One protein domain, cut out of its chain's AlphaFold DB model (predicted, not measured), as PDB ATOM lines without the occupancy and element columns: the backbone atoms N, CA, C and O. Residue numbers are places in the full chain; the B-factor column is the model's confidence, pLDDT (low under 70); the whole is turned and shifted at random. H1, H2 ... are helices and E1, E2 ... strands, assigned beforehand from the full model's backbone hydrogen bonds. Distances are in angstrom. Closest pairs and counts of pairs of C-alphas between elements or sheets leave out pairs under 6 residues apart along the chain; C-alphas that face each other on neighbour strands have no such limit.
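Overview. This is residues 40 to 46 and 58 to 179 of the 197 residues of an uncharacterized protein of Actinobacteria bacterium (UniProt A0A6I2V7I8). With little regular structure, this is a small sandwich, the sheet E2-E5-E6 face to face with the sheet E1-E4-E3, both antiparallel. H1 grazes the second sheet, and H2 lies far out. Of 129 printed residues, 51 are in named elements, class mixed, in the order H1 E1 H2 E2 E3 E4 E5 E6. It is compact, radius of gyration of the C-alphas 14.6 A, spanning 38 by 36 by 31 A.

Along the chain. Find C-alpha 155 at (-5.236, 32.835, 5.800); there E5, residues 155 to 162, begins its 22.9 A. Its sheet holds E2, 115 to 119, and E6, 171 to 175, ending at (-3.441, 31.032, 10.331). Then find E1, 84 to 89, E4, 146 to 152, E3, 126 to 128, H1, 61 to 71, and H2, 100 to 105.

Arrangement. Within hydrogen-bond range are N 117 and O 160 of E2 and E5, 2.9 A; N 157 and O 173 of hairpin E5-E6, 2.9 A; N 86 and O 149 of E1 and E4, 3.0 A; N 126 and O 148 of hairpin E3-E4, 2.9 A; and every O i to N i+4 pair in H1 and H2. H2 is on neither sheet.

Size, cuts and confidence. Residues 47 to 57 are cut out, leaving 23.2 A between C-alphas 46 and 58. Links H1-E1 and E3-E4 are long. No printed residue is under pLDDT 70.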
ATOM      1  N   HIS A  40      -0.151  30.950  19.558       98.56
ATOM      2  CA  HIS A  40      -0.348  32.323  19.115       98.56
ATOM      3  C   HIS A  40      -1.670  32.820  19.685       98.56
ATOM      4  O   HIS A  40      -2.624  32.054  19.752       98.56
ATOM      5  N   LEU A  41      -1.756  34.089  20.055       98.50
ATOM      6  CA  LEU A  41      -3.041  34.695  20.399       98.50
ATOM      7  C   LEU A  41      -3.769  35.167  19.139       98.50
ATOM      8  O   LEU A  41      -3.239  35.086  18.026       98.50
ATOM      9  N   GLN A  42      -4.986  35.682  19.308       98.25
ATOM     10  CA  GLN A  42      -5.652  36.440  18.251       98.25
ATOM     11  C   GLN A  42      -4.761  37.580  17.731       98.25
ATOM     12  O   GLN A  42      -3.921  38.127  18.450       98.25
ATOM     13  N   THR A  43      -4.979  37.978  16.480       97.75
ATOM     14  CA  THR A  43      -4.363  39.189  15.941       97.75
ATOM     15  C   THR A  43      -5.119  40.400  16.485       97.75
ATOM     16  O   THR A  43      -6.286  40.621  16.154       97.75
ATOM     17  N   PHE A  44      -4.454  41.197  17.314       96.62
ATOM     18  CA  PHE A  44      -4.972  42.464  17.819       96.62
ATOM     19  C   PHE A  44      -4.640  43.601  16.857       96.62
ATOM     20  O   PHE A  44      -3.639  43.551  16.146       96.62
ATOM     21  N   THR A  45      -5.460  44.651  16.867       94.50
ATOM     22  CA  THR A  45      -5.109  45.951  16.281       94.50
ATOM     23  C   THR A  45      -4.967  46.943  17.424       94.50
ATOM     24  O   THR A  45      -5.946  47.230  18.111       94.50
ATOM     25  N   THR A  46      -3.751  47.428  17.667       91.31
ATOM     26  CA  THR A  46      -3.502  48.417  18.719       91.31
ATOM     27  C   THR A  46      -4.091  49.756  18.287       91.31
ATOM     28  O   THR A  46      -3.968  50.150  17.133       91.31
ATOM     29  N   THR A  58      -1.355  27.632  27.226       93.19
ATOM     30  CA  THR A  58      -0.537  26.707  26.436       93.19
ATOM     31  C   THR A  58      -0.591  25.301  27.044       93.19
ATOM     32  O   THR A  58      -0.246  25.131  28.215       93.19
ATOM     33  N   PRO A  59      -1.049  24.284  26.292       94.31
ATOM     34  CA  PRO A  59      -0.998  22.908  26.758       94.31
ATOM     35  C   PRO A  59       0.439  22.378  26.717       94.31
ATOM     36  O   PRO A  59       1.258  22.786  25.885       94.31
ATOM     37  N   THR A  60       0.731  21.397  27.571       97.62
ATOM     38  CA  THR A  60       1.943  20.585  27.414       97.62
ATOM     39  C   THR A  60       1.907  19.849  26.071       97.62
ATOM     40  O   THR A  60       0.837  19.616  25.501       97.62
ATOM     41  N   VAL A  61       3.073  19.451  25.557       97.69
ATOM     42  CA  VAL A  61       3.165  18.698  24.292       97.69
ATOM     43  C   VAL A  61       2.304  17.426  24.327       97.69
ATOM     44  O   VAL A  61       1.586  17.161  23.366       97.69
ATOM     45  N   ASN A  62       2.297  16.697  25.447       97.12
ATOM     46  CA  ASN A  62       1.510  15.468  25.595       97.12
ATOM     47  C   ASN A  62       0.000  15.736  25.514       97.12
ATOM     48  O   ASN A  62      -0.725  15.006  24.842       97.12
ATOM     49  N   ILE A  63      -0.477  16.810  26.152       95.69
ATOM     50  CA  ILE A  63      -1.890  17.205  26.077       95.69
ATOM     51  C   ILE A  63      -2.247  17.649  24.653       95.69
ATOM     52  O   ILE A  63      -3.297  17.268  24.140       95.69
ATOM     53  N   ALA A  64      -1.364  18.394  23.977       96.31
ATOM     54  CA  ALA A  64      -1.572  18.777  22.581       96.31
ATOM     55  C   ALA A  64      -1.687  17.551  21.658       96.31
ATOM     56  O   ALA A  64      -2.558  17.518  20.792       96.31
ATOM     57  N   GLN A  65      -0.852  16.528  21.862       96.75
ATOM     58  CA  GLN A  65      -0.910  15.268  21.114       96.75
ATOM     59  C   GLN A  65      -2.202  14.488  21.386       96.75
ATOM     60  O   GLN A  65      -2.835  14.029  20.437       96.75
ATOM     61  N   ALA A  66      -2.629  14.386  22.650       95.75
ATOM     62  CA  ALA A  66      -3.874  13.711  23.019       95.75
ATOM     63  C   ALA A  66      -5.109  14.398  22.404       95.75
ATOM     64  O   ALA A  66      -5.954  13.736  21.798       95.75
ATOM     65  N   LEU A  67      -5.181  15.732  22.480       94.69
ATOM     66  CA  LEU A  67      -6.233  16.515  21.822       94.69
ATOM     67  C   LEU A  67      -6.183  16.360  20.298       94.69
ATOM     68  O   LEU A  67      -7.221  16.242  19.653       94.69
ATOM     69  N   GLY A  68      -4.981  16.333  19.721       95.44
ATOM     70  CA  GLY A  68      -4.779  16.079  18.301       95.44
ATOM     71  C   GLY A  68      -5.339  14.732  17.859       95.44
ATOM     72  O   GLY A  68      -6.086  14.676  16.886       95.44
ATOM     73  N   PHE A  69      -5.045  13.667  18.607       95.31
ATOM     74  CA  PHE A  69      -5.586  12.332  18.358       95.31
ATOM     75  C   PHE A  69      -7.118  12.327  18.405       95.31
ATOM     76  O   PHE A  69      -7.752  11.918  17.435       95.31
ATOM     77  N   LEU A  70      -7.710  12.874  19.474       94.50
ATOM     78  CA  LEU A  70      -9.164  12.971  19.635       94.50
ATOM     79  C   LEU A  70      -9.836  13.721  18.471       94.50
ATOM     80  O   LEU A  70     -10.914  13.352  18.011       94.50
ATOM     81  N   LEU A  71      -9.196  14.781  17.980       93.88
ATOM     82  CA  LEU A  71      -9.734  15.636  16.922       93.88
ATOM     83  C   LEU A  71      -9.415  15.144  15.503       93.88
ATOM     84  O   LEU A  71      -9.921  15.730  14.535       93.88
ATOM     85  N   GLY A  72      -8.581  14.111  15.354       95.12
ATOM     86  CA  GLY A  72      -8.038  13.684  14.062       95.12
ATOM     87  C   GLY A  72      -7.123  14.735  13.420       95.12
ATOM     88  O   GLY A  72      -7.102  14.883  12.200       95.12
ATOM     89  N   VAL A  73      -6.406  15.518  14.232       95.81
ATOM     90  CA  VAL A  73      -5.455  16.547  13.794       95.81
ATOM     91  C   VAL A  73      -4.034  16.011  13.964       95.81
ATOM     92  O   VAL A  73      -3.609  15.787  15.095       95.81
ATOM     93  N   PRO A  74      -3.254  15.845  12.881       96.81
ATOM     94  CA  PRO A  74      -1.865  15.417  12.989       96.81
ATOM     95  C   PRO A  74      -1.022  16.444  13.752       96.81
ATOM     96  O   PRO A  74      -0.920  17.599  13.322       96.81
ATOM     97  N   ILE A  75      -0.396  16.014  14.849       97.31
ATOM     98  CA  ILE A  75       0.483  16.828  15.699       97.31
ATOM     99  C   ILE A  75       1.924  16.325  15.570       97.31
ATOM    100  O   ILE A  75       2.190  15.130  15.623       97.31
ATOM    101  N   SER A  76       2.864  17.248  15.393       96.31
ATOM    102  CA  SER A  76       4.304  16.972  15.369       96.31
ATOM    103  C   SER A  76       4.848  16.593  16.753       96.31
ATOM    104  O   SER A  76       4.227  16.859  17.781       96.31
ATOM    105  N   ALA A  77       6.069  16.052  16.805       94.88
ATOM    106  CA  ALA A  77       6.759  15.769  18.069       94.88
ATOM    107  C   ALA A  77       6.933  17.017  18.960       94.88
ATOM    108  O   ALA A  77       6.964  16.907  20.179       94.88
ATOM    109  N   ALA A  78       6.991  18.214  18.363       93.94
ATOM    110  CA  ALA A  78       7.056  19.489  19.080       93.94
ATOM    111  C   ALA A  78       5.680  20.010  19.554       93.94
ATOM    112  O   ALA A  78       5.577  21.141  20.024       93.94
ATOM    113  N   GLY A  79       4.608  19.226  19.400       95.69
ATOM    114  CA  GLY A  79       3.263  19.598  19.840       95.69
ATOM    115  C   GLY A  79       2.522  20.546  18.893       95.69
ATOM    116  O   GLY A  79       1.513  21.118  19.298       95.69
ATOM    117  N   GLN A  80       2.996  20.729  17.653       97.38
ATOM    118  CA  GLN A  80       2.355  21.617  16.672       97.38
ATOM    119  C   GLN A  80       1.514  20.880  15.635       97.38
ATOM    120  O   GLN A  80       1.994  19.875  15.102       97.38
ATOM    121  N   PRO A  81       0.321  21.387  15.279       97.25
ATOM    122  CA  PRO A  81      -0.524  20.768  14.272       97.25
ATOM    123  C   PRO A  81       0.023  20.992  12.857       97.25
ATOM    124  O   PRO A  81       0.590  22.040  12.556       97.25
ATOM    125  N   LYS A  82      -0.172  20.032  11.946       96.50
ATOM    126  CA  LYS A  82       0.277  20.172  10.544       96.50
ATOM    127  C   LYS A  82      -0.376  21.375   9.850       96.50
ATOM    128  O   LYS A  82       0.293  22.141   9.161       96.50
ATOM    129  N   GLN A  83      -1.677  21.556  10.056       96.75
ATOM    130  CA  GLN A  83      -2.446  22.730   9.632       96.75
ATOM    131  C   GLN A  83      -2.842  23.569  10.845       96.75
ATOM    132  O   GLN A  83      -2.705  23.118  11.975       96.75
ATOM    133  N   CYS A  84      -3.326  24.790  10.623       98.25
ATOM    134  CA  CYS A  84      -3.683  25.663  11.731       98.25
ATOM    135  C   CYS A  84      -4.872  25.098  12.533       98.25
ATOM    136  O   CYS A  84      -5.778  24.482  11.971       98.25
ATOM    137  N   VAL A  85      -4.884  25.341  13.839       98.19
ATOM    138  CA  VAL A  85      -6.050  25.146  14.708       98.19
ATOM    139  C   VAL A  85      -6.394  26.493  15.326       98.19
ATOM    140  O   VAL A  85      -5.509  27.176  15.843       98.19
ATOM    141  N   ILE A  86      -7.665  26.885  15.268       98.62
ATOM    142  CA  ILE A  86      -8.176  28.091  15.931       98.62
ATOM    143  C   ILE A  86      -9.007  27.642  17.125       98.62
ATOM    144  O   ILE A  86      -9.878  26.796  16.962       98.62
ATOM    145  N   VAL A  87      -8.769  28.221  18.296       97.94
ATOM    146  CA  VAL A  87      -9.512  27.976  19.536       97.94
ATOM    147  C   VAL A  87      -9.944  29.317  20.120       97.94
ATOM    148  O   VAL A  87      -9.235  30.315  19.987       97.94
ATOM    149  N   SER A  88     -11.117  29.362  20.740       98.06
ATOM    150  CA  SER A  88     -11.615  30.535  21.457       98.06
ATOM    151  C   SER A  88     -12.550  30.113  22.584       98.06
ATOM    152  O   SER A  88     -13.023  28.976  22.626       98.06
ATOM    153  N   THR A  89     -12.875  31.068  23.452       97.19
ATOM    154  CA  THR A  89     -13.901  30.911  24.485       97.19
ATOM    155  C   THR A  89     -15.003  31.959  24.334       97.19
ATOM    156  O   THR A  89     -14.710  33.120  24.047       97.19
ATOM    157  N   PHE A  90     -16.266  31.576  24.554       97.31
ATOM    158  CA  PHE A  90     -17.391  32.509  24.712       97.31
ATOM    159  C   PHE A  90     -17.384  33.143  26.106       97.31
ATOM    160  O   PHE A  90     -18.231  32.822  26.937       97.31
ATOM    161  N   SER A  91     -16.396  33.982  26.410       94.69
ATOM    162  CA  SER A  91     -16.178  34.464  27.777       94.69
ATOM    163  C   SER A  91     -17.315  35.345  28.295       94.69
ATOM    164  O   SER A  91     -17.796  36.235  27.591       94.69
ATOM    165  N   THR A  92     -17.704  35.162  29.557       92.75
ATOM    166  CA  THR A  92     -18.618  36.091  30.237       92.75
ATOM    167  C   THR A  92     -17.986  37.477  30.381       92.75
ATOM    168  O   THR A  92     -16.764  37.620  30.469       92.75
ATOM    169  N   LYS A  93     -18.802  38.536  30.472       90.69
ATOM    170  CA  LYS A  93     -18.273  39.886  30.742       90.69
ATOM    171  C   LYS A  93     -17.572  39.988  32.107       90.69
ATOM    172  O   LYS A  93     -16.711  40.844  32.290       90.69
ATOM    173  N   ASN A  94     -17.922  39.104  33.043       88.69
ATOM    174  CA  ASN A  94     -17.456  39.134  34.428       88.69
ATOM    175  C   ASN A  94     -15.974  38.764  34.562       88.69
ATOM    176  O   ASN A  94     -15.320  39.246  35.478       88.69
ATOM    177  N   VAL A  95     -15.420  37.977  33.631       88.88
ATOM    178  CA  VAL A  95     -13.996  37.596  33.670       88.88
ATOM    179  C   VAL A  95     -13.059  38.655  33.084       88.88
ATOM    180  O   VAL A  95     -11.843  38.500  33.145       88.88
ATOM    181  N   ARG A  96     -13.593  39.747  32.515       85.25
ATOM    182  CA  ARG A  96     -12.791  40.740  31.779       85.25
ATOM    183  C   ARG A  96     -11.841  41.551  32.648       85.25
ATOM    184  O   ARG A  96     -10.709  41.802  32.239       85.25
ATOM    185  N   ASN A  97     -12.320  41.956  33.818       85.19
ATOM    186  CA  ASN A  97     -11.624  42.902  34.687       85.19
ATOM    187  C   ASN A  97     -11.070  42.234  35.951       85.19
ATOM    188  O   ASN A  97     -10.660  42.929  36.877       85.19
ATOM    189  N   LEU A  98     -11.080  40.900  36.007       86.62
ATOM    190  CA  LEU A  98     -10.484  40.174  37.119       86.62
ATOM    191  C   LEU A  98      -8.962  40.325  37.074       86.62
ATOM    192  O   LEU A  98      -8.353  40.339  36.001       86.62
ATOM    193  N   ASN A  99      -8.356  40.411  38.256       86.50
ATOM    194  CA  ASN A  99      -6.930  40.152  38.399       86.50
ATOM    195  C   ASN A  99      -6.652  38.656  38.149       86.50
ATOM    196  O   ASN A  99      -7.575  37.852  38.009       86.50
ATOM    197  N   PHE A 100      -5.379  38.268  38.082       84.00
ATOM    198  CA  PHE A 100      -5.023  36.889  37.747       84.00
ATOM    199  C   PHE A 100      -5.587  35.859  38.742       84.00
ATOM    200  O   PHE A 100      -6.080  34.819  38.320       84.00
ATOM    201  N   GLU A 101      -5.589  36.171  40.041       86.88
ATOM    202  CA  GLU A 101      -6.141  35.299  41.088       86.88
ATOM    203  C   GLU A 101      -7.658  35.103  40.942       86.88
ATOM    204  O   GLU A 101      -8.145  33.975  40.888       86.88
ATOM    205  N   GLY A 102      -8.413  36.191  40.785       85.75
ATOM    206  CA  GLY A 102      -9.850  36.121  40.535       85.75
ATOM    207  C   GLY A 102     -10.162  35.406  39.224       85.75
ATOM    208  O   GLY A 102     -11.127  34.650  39.144       85.75
ATOM    209  N   PHE A 103      -9.323  35.588  38.204       86.00
ATOM    210  CA  PHE A 103      -9.465  34.918  36.919       86.00
ATOM    211  C   PHE A 103      -9.344  33.396  37.053       86.00
ATOM    212  O   PHE A 103     -10.215  32.680  36.560       86.00
ATOM    213  N   ILE A 104      -8.320  32.885  37.743       84.56
ATOM    214  CA  ILE A 104      -8.172  31.435  37.956       84.56
ATOM    215  C   ILE A 104      -9.239  30.878  38.912       84.56
ATOM    216  O   ILE A 104      -9.691  29.751  38.722       84.56
ATOM    217  N   GLY A 105      -9.691  31.669  39.891       83.88
ATOM    218  CA  GLY A 105     -10.711  31.272  40.865       83.88
ATOM    219  C   GLY A 105     -12.154  31.296  40.345       83.88
ATOM    220  O   GLY A 105     -13.022  30.681  40.956       83.88
ATOM    221  N   TYR A 106     -12.434  31.965  39.220       82.06
ATOM    222  CA  TYR A 106     -13.800  32.112  38.689       82.06
ATOM    223  C   TYR A 106     -14.437  30.778  38.254       82.06
ATOM    224  O   TYR A 106     -15.660  30.667  38.167       82.06
ATOM    225  N   GLY A 107     -13.626  29.758  37.964       84.44
ATOM    226  CA  GLY A 107     -14.101  28.483  37.435       84.44
ATOM    227  C   GLY A 107     -14.501  28.599  35.963       84.44
ATOM    228  O   GLY A 107     -13.694  29.007  35.132       84.44
ATOM    229  N   ALA A 108     -15.739  28.236  35.624       85.06
ATOM    230  CA  ALA A 108     -16.209  28.234  34.240       85.06
ATOM    231  C   ALA A 108     -16.303  29.666  33.679       85.06
ATOM    232  O   ALA A 108     -17.122  30.477  34.110       85.06
ATOM    233  N   HIS A 109     -15.456  29.990  32.700       87.75
ATOM    234  CA  HIS A 109     -15.357  31.344  32.137       87.75
ATOM    235  C   HIS A 109     -16.397  31.653  31.056       87.75
ATOM    236  O   HIS A 109     -16.476  32.801  30.612       87.75
ATOM    237  N   GLY A 110     -17.144  30.654  30.592       91.88
ATOM    238  CA  GLY A 110     -17.912  30.701  29.355       91.88
ATOM    239  C   GLY A 110     -19.398  31.030  29.500       91.88
ATOM    240  O   GLY A 110     -19.962  31.160  30.583       91.88
ATOM    241  N   ILE A 111     -20.048  31.154  28.346       94.25
ATOM    242  CA  ILE A 111     -21.495  31.289  28.201       94.25
ATOM    243  C   ILE A 111     -22.009  30.059  27.464       94.25
ATOM    244  O   ILE A 111     -21.654  29.854  26.306       94.25
ATOM    245  N   ALA A 112     -22.896  29.297  28.103       96.38
ATOM    246  CA  ALA A 112     -23.557  28.154  27.480       96.38
ATOM    247  C   ALA A 112     -24.604  28.583  26.435       96.38
ATOM    248  O   ALA A 112     -25.213  29.656  26.551       96.38
ATOM    249  N   GLY A 113     -24.850  27.730  25.441       97.38
ATOM    250  CA  GLY A 113     -25.906  27.923  24.442       97.38
ATOM    251  C   GLY A 113     -25.577  28.933  23.337       97.38
ATOM    252  O   GLY A 113     -26.487  29.445  22.690       97.38
ATOM    253  N   ALA A 114     -24.304  29.279  23.148       98.00
ATOM    254  CA  ALA A 114     -23.841  30.136  22.063       98.00
ATOM    255  C   ALA A 114     -23.310  29.307  20.887       98.00
ATOM    256  O   ALA A 114     -22.886  28.162  21.042       98.00
ATOM    257  N   THR A 115     -23.311  29.920  19.705       98.25
ATOM    258  CA  THR A 115     -22.683  29.381  18.494       98.25
ATOM    259  C   THR A 115     -21.658  30.359  17.947       98.25
ATOM    260  O   THR A 115     -21.726  31.555  18.232       98.25
ATOM    261  N   ALA A 116     -20.717  29.871  17.140       98.12
ATOM    262  CA  ALA A 116     -19.785  30.721  16.417       98.12
ATOM    263  C   ALA A 116     -19.755  30.419  14.922       98.12
ATOM    264  O   ALA A 116     -19.931  29.286  14.477       98.12
ATOM    265  N   THR A 117     -19.476  31.462  14.149       97.75
ATOM    266  CA  THR A 117     -19.248  31.374  12.708       97.75
ATOM    267  C   THR A 117     -17.882  31.942  12.363       97.75
ATOM    268  O   THR A 117     -17.335  32.775  13.089       97.75
ATOM    269  N   ILE A 118     -17.330  31.480  11.247       98.50
ATOM    270  CA  ILE A 118     -16.015  31.873  10.752       98.50
ATOM    271  C   ILE A 118     -16.129  32.338   9.300       98.50
ATOM    272  O   ILE A 118     -16.867  31.745   8.510       98.50
ATOM    273  N   SER A 119     -15.416  33.412   8.964       98.25
ATOM    274  CA  SER A 119     -15.310  33.954   7.609       98.25
ATOM    275  C   SER A 119     -13.837  34.152   7.225       98.25
ATOM    276  O   SER A 119     -13.124  34.799   7.999       98.25
ATOM    277  N   PRO A 120     -13.357  33.652   6.067       97.94
ATOM    278  CA  PRO A 120     -14.071  32.810   5.098       97.94
ATOM    279  C   PRO A 120     -14.644  31.522   5.705       97.94
ATOM    280  O   PRO A 120     -14.128  31.024   6.707       97.94
ATOM    281  N   LYS A 121     -15.735  31.007   5.120       97.00
ATOM    282  CA  LYS A 121     -16.457  29.849   5.663       97.00
ATOM    283  C   LYS A 121     -15.572  28.601   5.640       97.00
ATOM    284  O   LYS A 121     -14.978  28.274   4.617       97.00
ATOM    285  N   LEU A 122     -15.533  27.900   6.767       95.44
ATOM    286  CA  LEU A 122     -14.893  26.598   6.945       95.44
ATOM    287  C   LEU A 122     -15.951  25.560   7.354       95.44
ATOM    288  O   LEU A 122     -17.096  25.942   7.634       95.44
ATOM    289  N   PRO A 123     -15.593  24.263   7.424       93.25
ATOM    290  CA  PRO A 123     -16.398  23.283   8.142       93.25
ATOM    291  C   PRO A 123     -16.778  23.764   9.550       93.25
ATOM    292  O   PRO A 123     -16.104  24.619  10.134       93.25
ATOM    293  N   GLY A 124     -17.887  23.228  10.063       89.56
ATOM    294  CA  GLY A 124     -18.487  23.647  11.328       89.56
ATOM    295  C   GLY A 124     -17.513  23.632  12.508       89.56
ATOM    296  O   GLY A 124     -16.537  22.880  12.530       89.56
ATOM    297  N   ALA A 125     -17.794  24.491  13.484       96.94
ATOM    298  CA  ALA A 125     -17.039  24.545  14.725       96.94
ATOM    299  C   ALA A 125     -17.246  23.267  15.556       96.94
ATOM    300  O   ALA A 125     -18.319  22.668  15.508       96.94
ATOM    301  N   VAL A 126     -16.239  22.888  16.340       97.81
ATOM    302  CA  VAL A 126     -16.339  21.837  17.364       97.81
ATOM    303  C   VAL A 126     -16.394  22.517  18.726       97.81
ATOM    304  O   VAL A 126     -15.526  23.337  19.036       97.81
ATOM    305  N   TYR A 127     -17.401  22.194  19.533       97.88
ATOM    306  CA  TYR A 127     -17.578  22.773  20.864       97.88
ATOM    307  C   TYR A 127     -17.015  21.847  21.939       97.88
ATOM    308  O   TYR A 127     -16.937  20.636  21.756       97.88
ATOM    309  N   PHE A 128     -16.588  22.426  23.057       96.62
ATOM    310  CA  PHE A 128     -16.124  21.668  24.216       96.62
ATOM    311  C   PHE A 128     -17.307  21.365  25.131       96.62
ATOM    312  O   PHE A 128     -18.098  22.265  25.416       96.62
ATOM    313  N   ASN A 129     -17.411  20.129  25.610       94.50
ATOM    314  CA  ASN A 129     -18.443  19.718  26.561       94.50
ATOM    315  C   ASN A 129     -18.163  20.194  27.995       94.50
ATOM    316  O   ASN A 129     -17.199  20.919  28.245       94.50
ATOM    317  N   ASP A 130     -19.027  19.812  28.938       91.94
ATOM    318  CA  ASP A 130     -18.913  20.187  30.358       91.94
ATOM    319  C   ASP A 130     -17.693  19.573  31.070       91.94
ATOM    320  O   ASP A 130     -17.349  19.993  32.171       91.94
ATOM    321  N   ASN A 131     -17.025  18.598  30.442       91.62
ATOM    322  CA  ASN A 131     -15.756  18.033  30.909       91.62
ATOM    323  C   ASN A 131     -14.545  18.682  30.218       91.62
ATOM    324  O   ASN A 131     -13.427  18.186  30.338       91.62
ATOM    325  N   VAL A 132     -14.754  19.779  29.478       91.81
ATOM    326  CA  VAL A 132     -13.713  20.501  28.730       91.81
ATOM    327  C   VAL A 132     -13.044  19.614  27.667       91.81
ATOM    328  O   VAL A 132     -11.854  19.731  27.372       91.81
ATOM    329  N   ILE A 133     -13.825  18.729  27.044       93.69
ATOM    330  CA  ILE A 133     -13.376  17.849  25.961       93.69
ATOM    331  C   ILE A 133     -14.063  18.281  24.656       93.69
ATOM    332  O   ILE A 133     -15.286  18.434  24.652       93.69
ATOM    333  N   PRO A 134     -13.325  18.481  23.546       94.50
ATOM    334  CA  PRO A 134     -13.930  18.715  22.238       94.50
ATOM    335  C   PRO A 134     -14.876  17.578  21.840       94.50
ATOM    336  O   PRO A 134     -14.455  16.426  21.747       94.50
ATOM    337  N   ASP A 135     -16.130  17.915  21.560       94.94
ATOM    338  CA  ASP A 135     -17.186  16.968  21.218       94.94
ATOM    339  C   ASP A 135     -17.822  17.347  19.867       94.94
ATOM    340  O   ASP A 135     -18.532  18.352  19.773       94.94
ATOM    341  N   PRO A 136     -17.578  16.570  18.793       91.12
ATOM    342  CA  PRO A 136     -18.184  16.809  17.485       91.12
ATOM    343  C   PRO A 136     -19.715  16.698  17.456       91.12
ATOM    344  O   PRO A 136     -20.326  17.232  16.533       91.12
ATOM    345  N   ALA A 137     -20.329  15.995  18.415       93.25
ATOM    346  CA  ALA A 137     -21.782  15.880  18.522       93.25
ATOM    347  C   ALA A 137     -22.409  17.085  19.237       93.25
ATOM    348  O   ALA A 137     -23.613  17.327  19.117       93.25
ATOM    349  N   GLN A 138     -21.607  17.867  19.960       96.00
ATOM    350  CA  GLN A 138     -22.095  19.045  20.647       96.00
ATOM    351  C   GLN A 138     -22.297  20.206  19.670       96.00
ATOM    352  O   GLN A 138     -21.387  20.611  18.951       96.00
ATOM    353  N   LEU A 139     -23.503  20.775  19.672       95.88
ATOM    354  CA  LEU A 139     -23.905  21.816  18.717       95.88
ATOM    355  C   LEU A 139     -23.767  23.245  19.258       95.88
ATOM    356  O   LEU A 139     -23.768  24.201  18.482       95.88
ATOM    357  N   LEU A 140     -23.688  23.393  20.580       97.62
ATOM    358  CA  LEU A 140     -23.693  24.669  21.292       97.62
ATOM    359  C   LEU A 140     -22.564  24.702  22.322       97.62
ATOM    360  O   LEU A 140     -22.091  23.664  22.773       97.62
ATOM    361  N   SER A 141     -22.143  25.887  22.747       97.69
ATOM    362  CA  SER A 141     -21.162  26.015  23.825       97.69
ATOM    363  C   SER A 141     -21.672  25.475  25.170       97.69
ATOM    364  O   SER A 141     -22.842  25.657  25.520       97.69
ATOM    365  N   SER A 142     -20.769  24.871  25.948       96.69
ATOM    366  CA  SER A 142     -20.970  24.549  27.367       96.69
ATOM    367  C   SER A 142     -20.759  25.779  28.260       96.69
ATOM    368  O   SER A 142     -20.458  26.876  27.775       96.69
ATOM    369  N   LYS A 143     -20.872  25.605  29.583       94.12
ATOM    370  CA  LYS A 143     -20.525  26.653  30.561       94.12
ATOM    371  C   LYS A 143     -19.040  27.041  30.533       94.12
ATOM    372  O   LYS A 143     -18.716  28.175  30.862       94.12
ATOM    373  N   ASP A 144     -18.147  26.152  30.098       91.62
ATOM    374  CA  ASP A 144     -16.731  26.481  29.878       91.62
ATOM    375  C   ASP A 144     -16.540  27.333  28.623       91.62
ATOM    376  O   ASP A 144     -15.636  28.163  28.549       91.62
ATOM    377  N   GLY A 145     -17.437  27.185  27.645       95.56
ATOM    378  CA  GLY A 145     -17.517  28.063  26.484       95.56
ATOM    379  C   GLY A 145     -16.457  27.808  25.416       95.56
ATOM    380  O   GLY A 145     -16.268  28.669  24.562       95.56
ATOM    381  N   GLY A 146     -15.745  26.682  25.457       97.19
ATOM    382  CA  GLY A 146     -14.718  26.357  24.469       97.19
ATOM    383  C   GLY A 146     -15.300  26.076  23.082       97.19
ATOM    384  O   GLY A 146     -16.314  25.387  22.940       97.19
ATOM    385  N   VAL A 147     -14.629  26.577  22.046       98.25
ATOM    386  CA  VAL A 147     -14.932  26.299  20.637       98.25
ATOM    387  C   VAL A 147     -13.650  26.267  19.811       98.25
ATOM    388  O   VAL A 147     -12.723  27.034  20.077       98.25
ATOM    389  N   LEU A 148     -13.584  25.396  18.802       98.00
ATOM    390  CA  LEU A 148     -12.442  25.317  17.896       98.00
ATOM    391  C   LEU A 148     -12.812  25.046  16.436       98.00
ATOM    392  O   LEU A 148     -13.872  24.511  16.118       98.00
ATOM    393  N   TRP A 149     -11.859  25.355  15.557       98.31
ATOM    394  CA  TRP A 149     -11.808  24.927  14.164       98.31
ATOM    395  C   TRP A 149     -10.490  24.206  13.921       98.31
ATOM    396  O   TRP A 149      -9.413  24.719  14.236       98.31
ATOM    397  N   LYS A 150     -10.584  23.012  13.342       96.12
ATOM    398  CA  LYS A 150      -9.443  22.154  13.026       96.12
ATOM    399  C   LYS A 150      -9.063  22.237  11.551       96.12
ATOM    400  O   LYS A 150      -9.891  22.582  10.712       96.12
ATOM    401  N   SER A 151      -7.812  21.891  11.247       94.44
ATOM    402  CA  SER A 151      -7.278  21.805   9.879       94.44
ATOM    403  C   SER A 151      -7.501  23.069   9.041       94.44
ATOM    404  O   SER A 151      -7.802  23.009   7.850       94.44
ATOM    405  N   VAL A 152      -7.354  24.233   9.674       98.12
ATOM    406  CA  VAL A 152      -7.615  25.535   9.064       98.12
ATOM    407  C   VAL A 152      -6.506  25.867   8.052       98.12
ATOM    408  O   VAL A 152      -5.317  25.824   8.408       98.12
ATOM    409  N   PRO A 153      -6.853  26.189   6.790       97.88
ATOM    410  CA  PRO A 153      -5.886  26.647   5.799       97.88
ATOM    411  C   PRO A 153      -5.152  27.925   6.222       97.88
ATOM    412  O   PRO A 153      -5.556  28.646   7.134       97.88
ATOM    413  N   ALA A 154      -4.039  28.218   5.549       98.25
ATOM    414  CA  ALA A 154      -3.364  29.496   5.739       98.25
ATOM    415  C   ALA A 154      -4.278  30.645   5.289       98.25
ATOM    416  O   ALA A 154      -4.892  30.571   4.227       98.25
ATOM    417  N   GLY A 155      -4.354  31.708   6.085       98.06
ATOM    418  CA  GLY A 155      -5.236  32.835   5.800       98.06
ATOM    419  C   GLY A 155      -5.554  33.667   7.035       98.06
ATOM    420  O   GLY A 155      -5.089  33.382   8.140       98.06
ATOM    421  N   THR A 156      -6.360  34.705   6.839       98.38
ATOM    422  CA  THR A 156      -6.895  35.533   7.920       98.38
ATOM    423  C   THR A 156      -8.394  35.310   8.020       98.38
ATOM    424  O   THR A 156      -9.105  35.421   7.024       98.38
ATOM    425  N   TYR A 157      -8.859  35.020   9.230       98.62
ATOM    426  CA  TYR A 157     -10.243  34.676   9.510       98.62
ATOM    427  C   TYR A 157     -10.832  35.627  10.543       98.62
ATOM    428  O   TYR A 157     -10.173  35.961  11.531       98.62
ATOM    429  N   LYS A 158     -12.085  36.029  10.338       98.62
ATOM    430  CA  LYS A 158     -12.906  36.705  11.342       98.62
ATOM    431  C   LYS A 158     -13.866  35.695  11.954       98.62
ATOM    432  O   LYS A 158     -14.585  35.018  11.222       98.62
ATOM    433  N   ILE A 159     -13.887  35.627  13.279       98.69
ATOM    434  CA  ILE A 159     -14.778  34.744  14.030       98.69
ATOM    435  C   ILE A 159     -15.784  35.611  14.784       98.69
ATOM    436  O   ILE A 159     -15.415  36.613  15.402       98.69
ATOM    437  N   THR A 160     -17.056  35.237  14.716       98.44
ATOM    438  CA  THR A 160     -18.167  35.910  15.398       98.44
ATOM    439  C   THR A 160     -18.980  34.906  16.203       98.44
ATOM    440  O   THR A 160     -19.011  33.723  15.869       98.44
ATOM    441  N   ALA A 161     -19.651  35.383  17.250       98.12
ATOM    442  CA  ALA A 161     -20.514  34.587  18.114       98.12
ATOM    443  C   ALA A 161     -21.976  35.039  18.016       98.12
ATOM    444  O   ALA A 161     -22.249  36.213  17.763       98.12
ATOM    445  N   SER A 162     -22.904  34.113  18.259       97.50
ATOM    446  CA  SER A 162     -24.344  34.365  18.286       97.50
ATOM    447  C   SER A 162     -25.015  33.632  19.445       97.50
ATOM    448  O   SER A 162     -24.793  32.437  19.654       97.50
ATOM    449  N   LYS A 163     -25.850  34.363  20.188       97.25
ATOM    450  CA  LYS A 163     -26.797  33.853  21.184       97.25
ATOM    451  C   LYS A 163     -27.874  34.923  21.427       97.25
ATOM    452  O   LYS A 163     -27.502  36.079  21.644       97.25
ATOM    453  N   PRO A 164     -29.176  34.585  21.443       95.88
ATOM    454  CA  PRO A 164     -30.233  35.547  21.755       95.88
ATOM    455  C   PRO A 164     -29.973  36.314  23.061       95.88
ATOM    456  O   PRO A 164     -29.480  35.754  24.044       95.88
ATOM    457  N   GLY A 165     -30.258  37.617  23.053       94.62
ATOM    458  CA  GLY A 165     -30.053  38.504  24.202       94.62
ATOM    459  C   GLY A 165     -28.590  38.781  24.566       94.62
ATOM    460  O   GLY A 165     -28.340  39.421  25.574       94.62
ATOM    461  N   ASN A 166     -27.609  38.316  23.787       96.25
ATOM    462  CA  ASN A 166     -26.191  38.531  24.067       96.25
ATOM    463  C   ASN A 166     -25.506  39.204  22.879       96.25
ATOM    464  O   ASN A 166     -25.783  38.884  21.724       96.25
ATOM    465  N   LYS A 167     -24.566  40.106  23.164       97.00
ATOM    466  CA  LYS A 167     -23.630  40.634  22.169       97.00
ATOM    467  C   LYS A 167     -22.223  40.204  22.532       97.00
ATOM    468  O   LYS A 167     -21.862  40.186  23.709       97.00
ATOM    469  N   PHE A 168     -21.438  39.895  21.512       97.69
ATOM    470  CA  PHE A 168     -20.071  39.426  21.652       97.69
ATOM    471  C   PHE A 168     -19.133  40.252  20.790       97.69
ATOM    472  O   PHE A 168     -19.499  40.707  19.703       97.69
ATOM    473  N   ALA A 169     -17.896  40.388  21.250       97.25
ATOM    474  CA  ALA A 169     -16.819  40.821  20.388       97.25
ATOM    475  C   ALA A 169     -16.500  39.743  19.342       97.25
ATOM    476  O   ALA A 169     -16.619  38.543  19.586       97.25
ATOM    477  N   SER A 170     -16.078  40.191  18.164       98.00
ATOM    478  CA  SER A 170     -15.440  39.336  17.164       98.00
ATOM    479  C   SER A 170     -13.927  39.421  17.299       98.00
ATOM    480  O   SER A 170     -13.412  40.481  17.659       98.00
ATOM    481  N   PHE A 171     -13.210  38.380  16.886       98.50
ATOM    482  CA  PHE A 171     -11.750  38.416  16.822       98.50
ATOM    483  C   PHE A 171     -11.222  38.016  15.445       98.50
ATOM    484  O   PHE A 171     -11.944  37.473  14.606       98.50
ATOM    485  N   THR A 172      -9.944  38.324  15.215       98.62
ATOM    486  CA  THR A 172      -9.213  37.944  14.004       98.62
ATOM    487  C   THR A 172      -8.181  36.871  14.334       98.62
ATOM    488  O   THR A 172      -7.396  37.034  15.266       98.62
ATOM    489  N   ALA A 173      -8.144  35.802  13.543       98.50
ATOM    490  CA  ALA A 173      -7.124  34.762  13.604       98.50
ATOM    491  C   ALA A 173      -6.290  34.759  12.321       98.50
ATOM    492  O   ALA A 173      -6.839  34.690  11.223       98.50
ATOM    493  N   THR A 174      -4.961  34.790  12.452       98.12
ATOM    494  CA  THR A 174      -4.041  34.669  11.311       98.12
ATOM    495  C   THR A 174      -3.375  33.295  11.309       98.12
ATOM    496  O   THR A 174      -2.412  33.038  12.042       98.12
ATOM    497  N   CYS A 175      -3.871  32.415  10.447       98.06
ATOM    498  CA  CYS A 175      -3.441  31.032  10.331       98.06
ATOM    499  C   CYS A 175      -2.275  30.839   9.358       98.06
ATOM    500  O   CYS A 175      -2.211  31.432   8.281       98.06
ATOM    501  N   LYS A 176      -1.366  29.946   9.751       97.88
ATOM    502  CA  LYS A 176      -0.303  29.346   8.936       97.88
ATOM    503  C   LYS A 176      -0.151  27.878   9.371       97.88
ATOM    504  O   LYS A 176      -0.551  27.565  10.496       97.88
ATOM    505  N   PRO A 177       0.421  26.991   8.537       97.62
ATOM    506  CA  PRO A 177       0.791  25.644   8.971       97.62
ATOM    507  C   PRO A 177       1.607  25.689  10.271       97.62
ATOM    508  O   PRO A 177       2.403  26.613  10.459       97.62
ATOM    509  N   GLY A 178       1.390  24.737  11.181       96.94
ATOM    510  CA  GLY A 178       2.103  24.716  12.464       96.94
ATOM    511  C   GLY A 178       1.556  25.645  13.547       96.94
ATOM    512  O   GLY A 178       2.199  25.765  14.584       96.94
ATOM    513  N   ARG A 179       0.432  26.350  13.337       97.56
ATOM    514  CA  ARG A 179      -0.093  27.306  14.328       97.56
ATOM    515  C   ARG A 179      -1.282  26.771  15.107       97.56
ATOM    516  O   ARG A 179      -2.292  26.397  14.525       97.56
TER     517      ARG A 179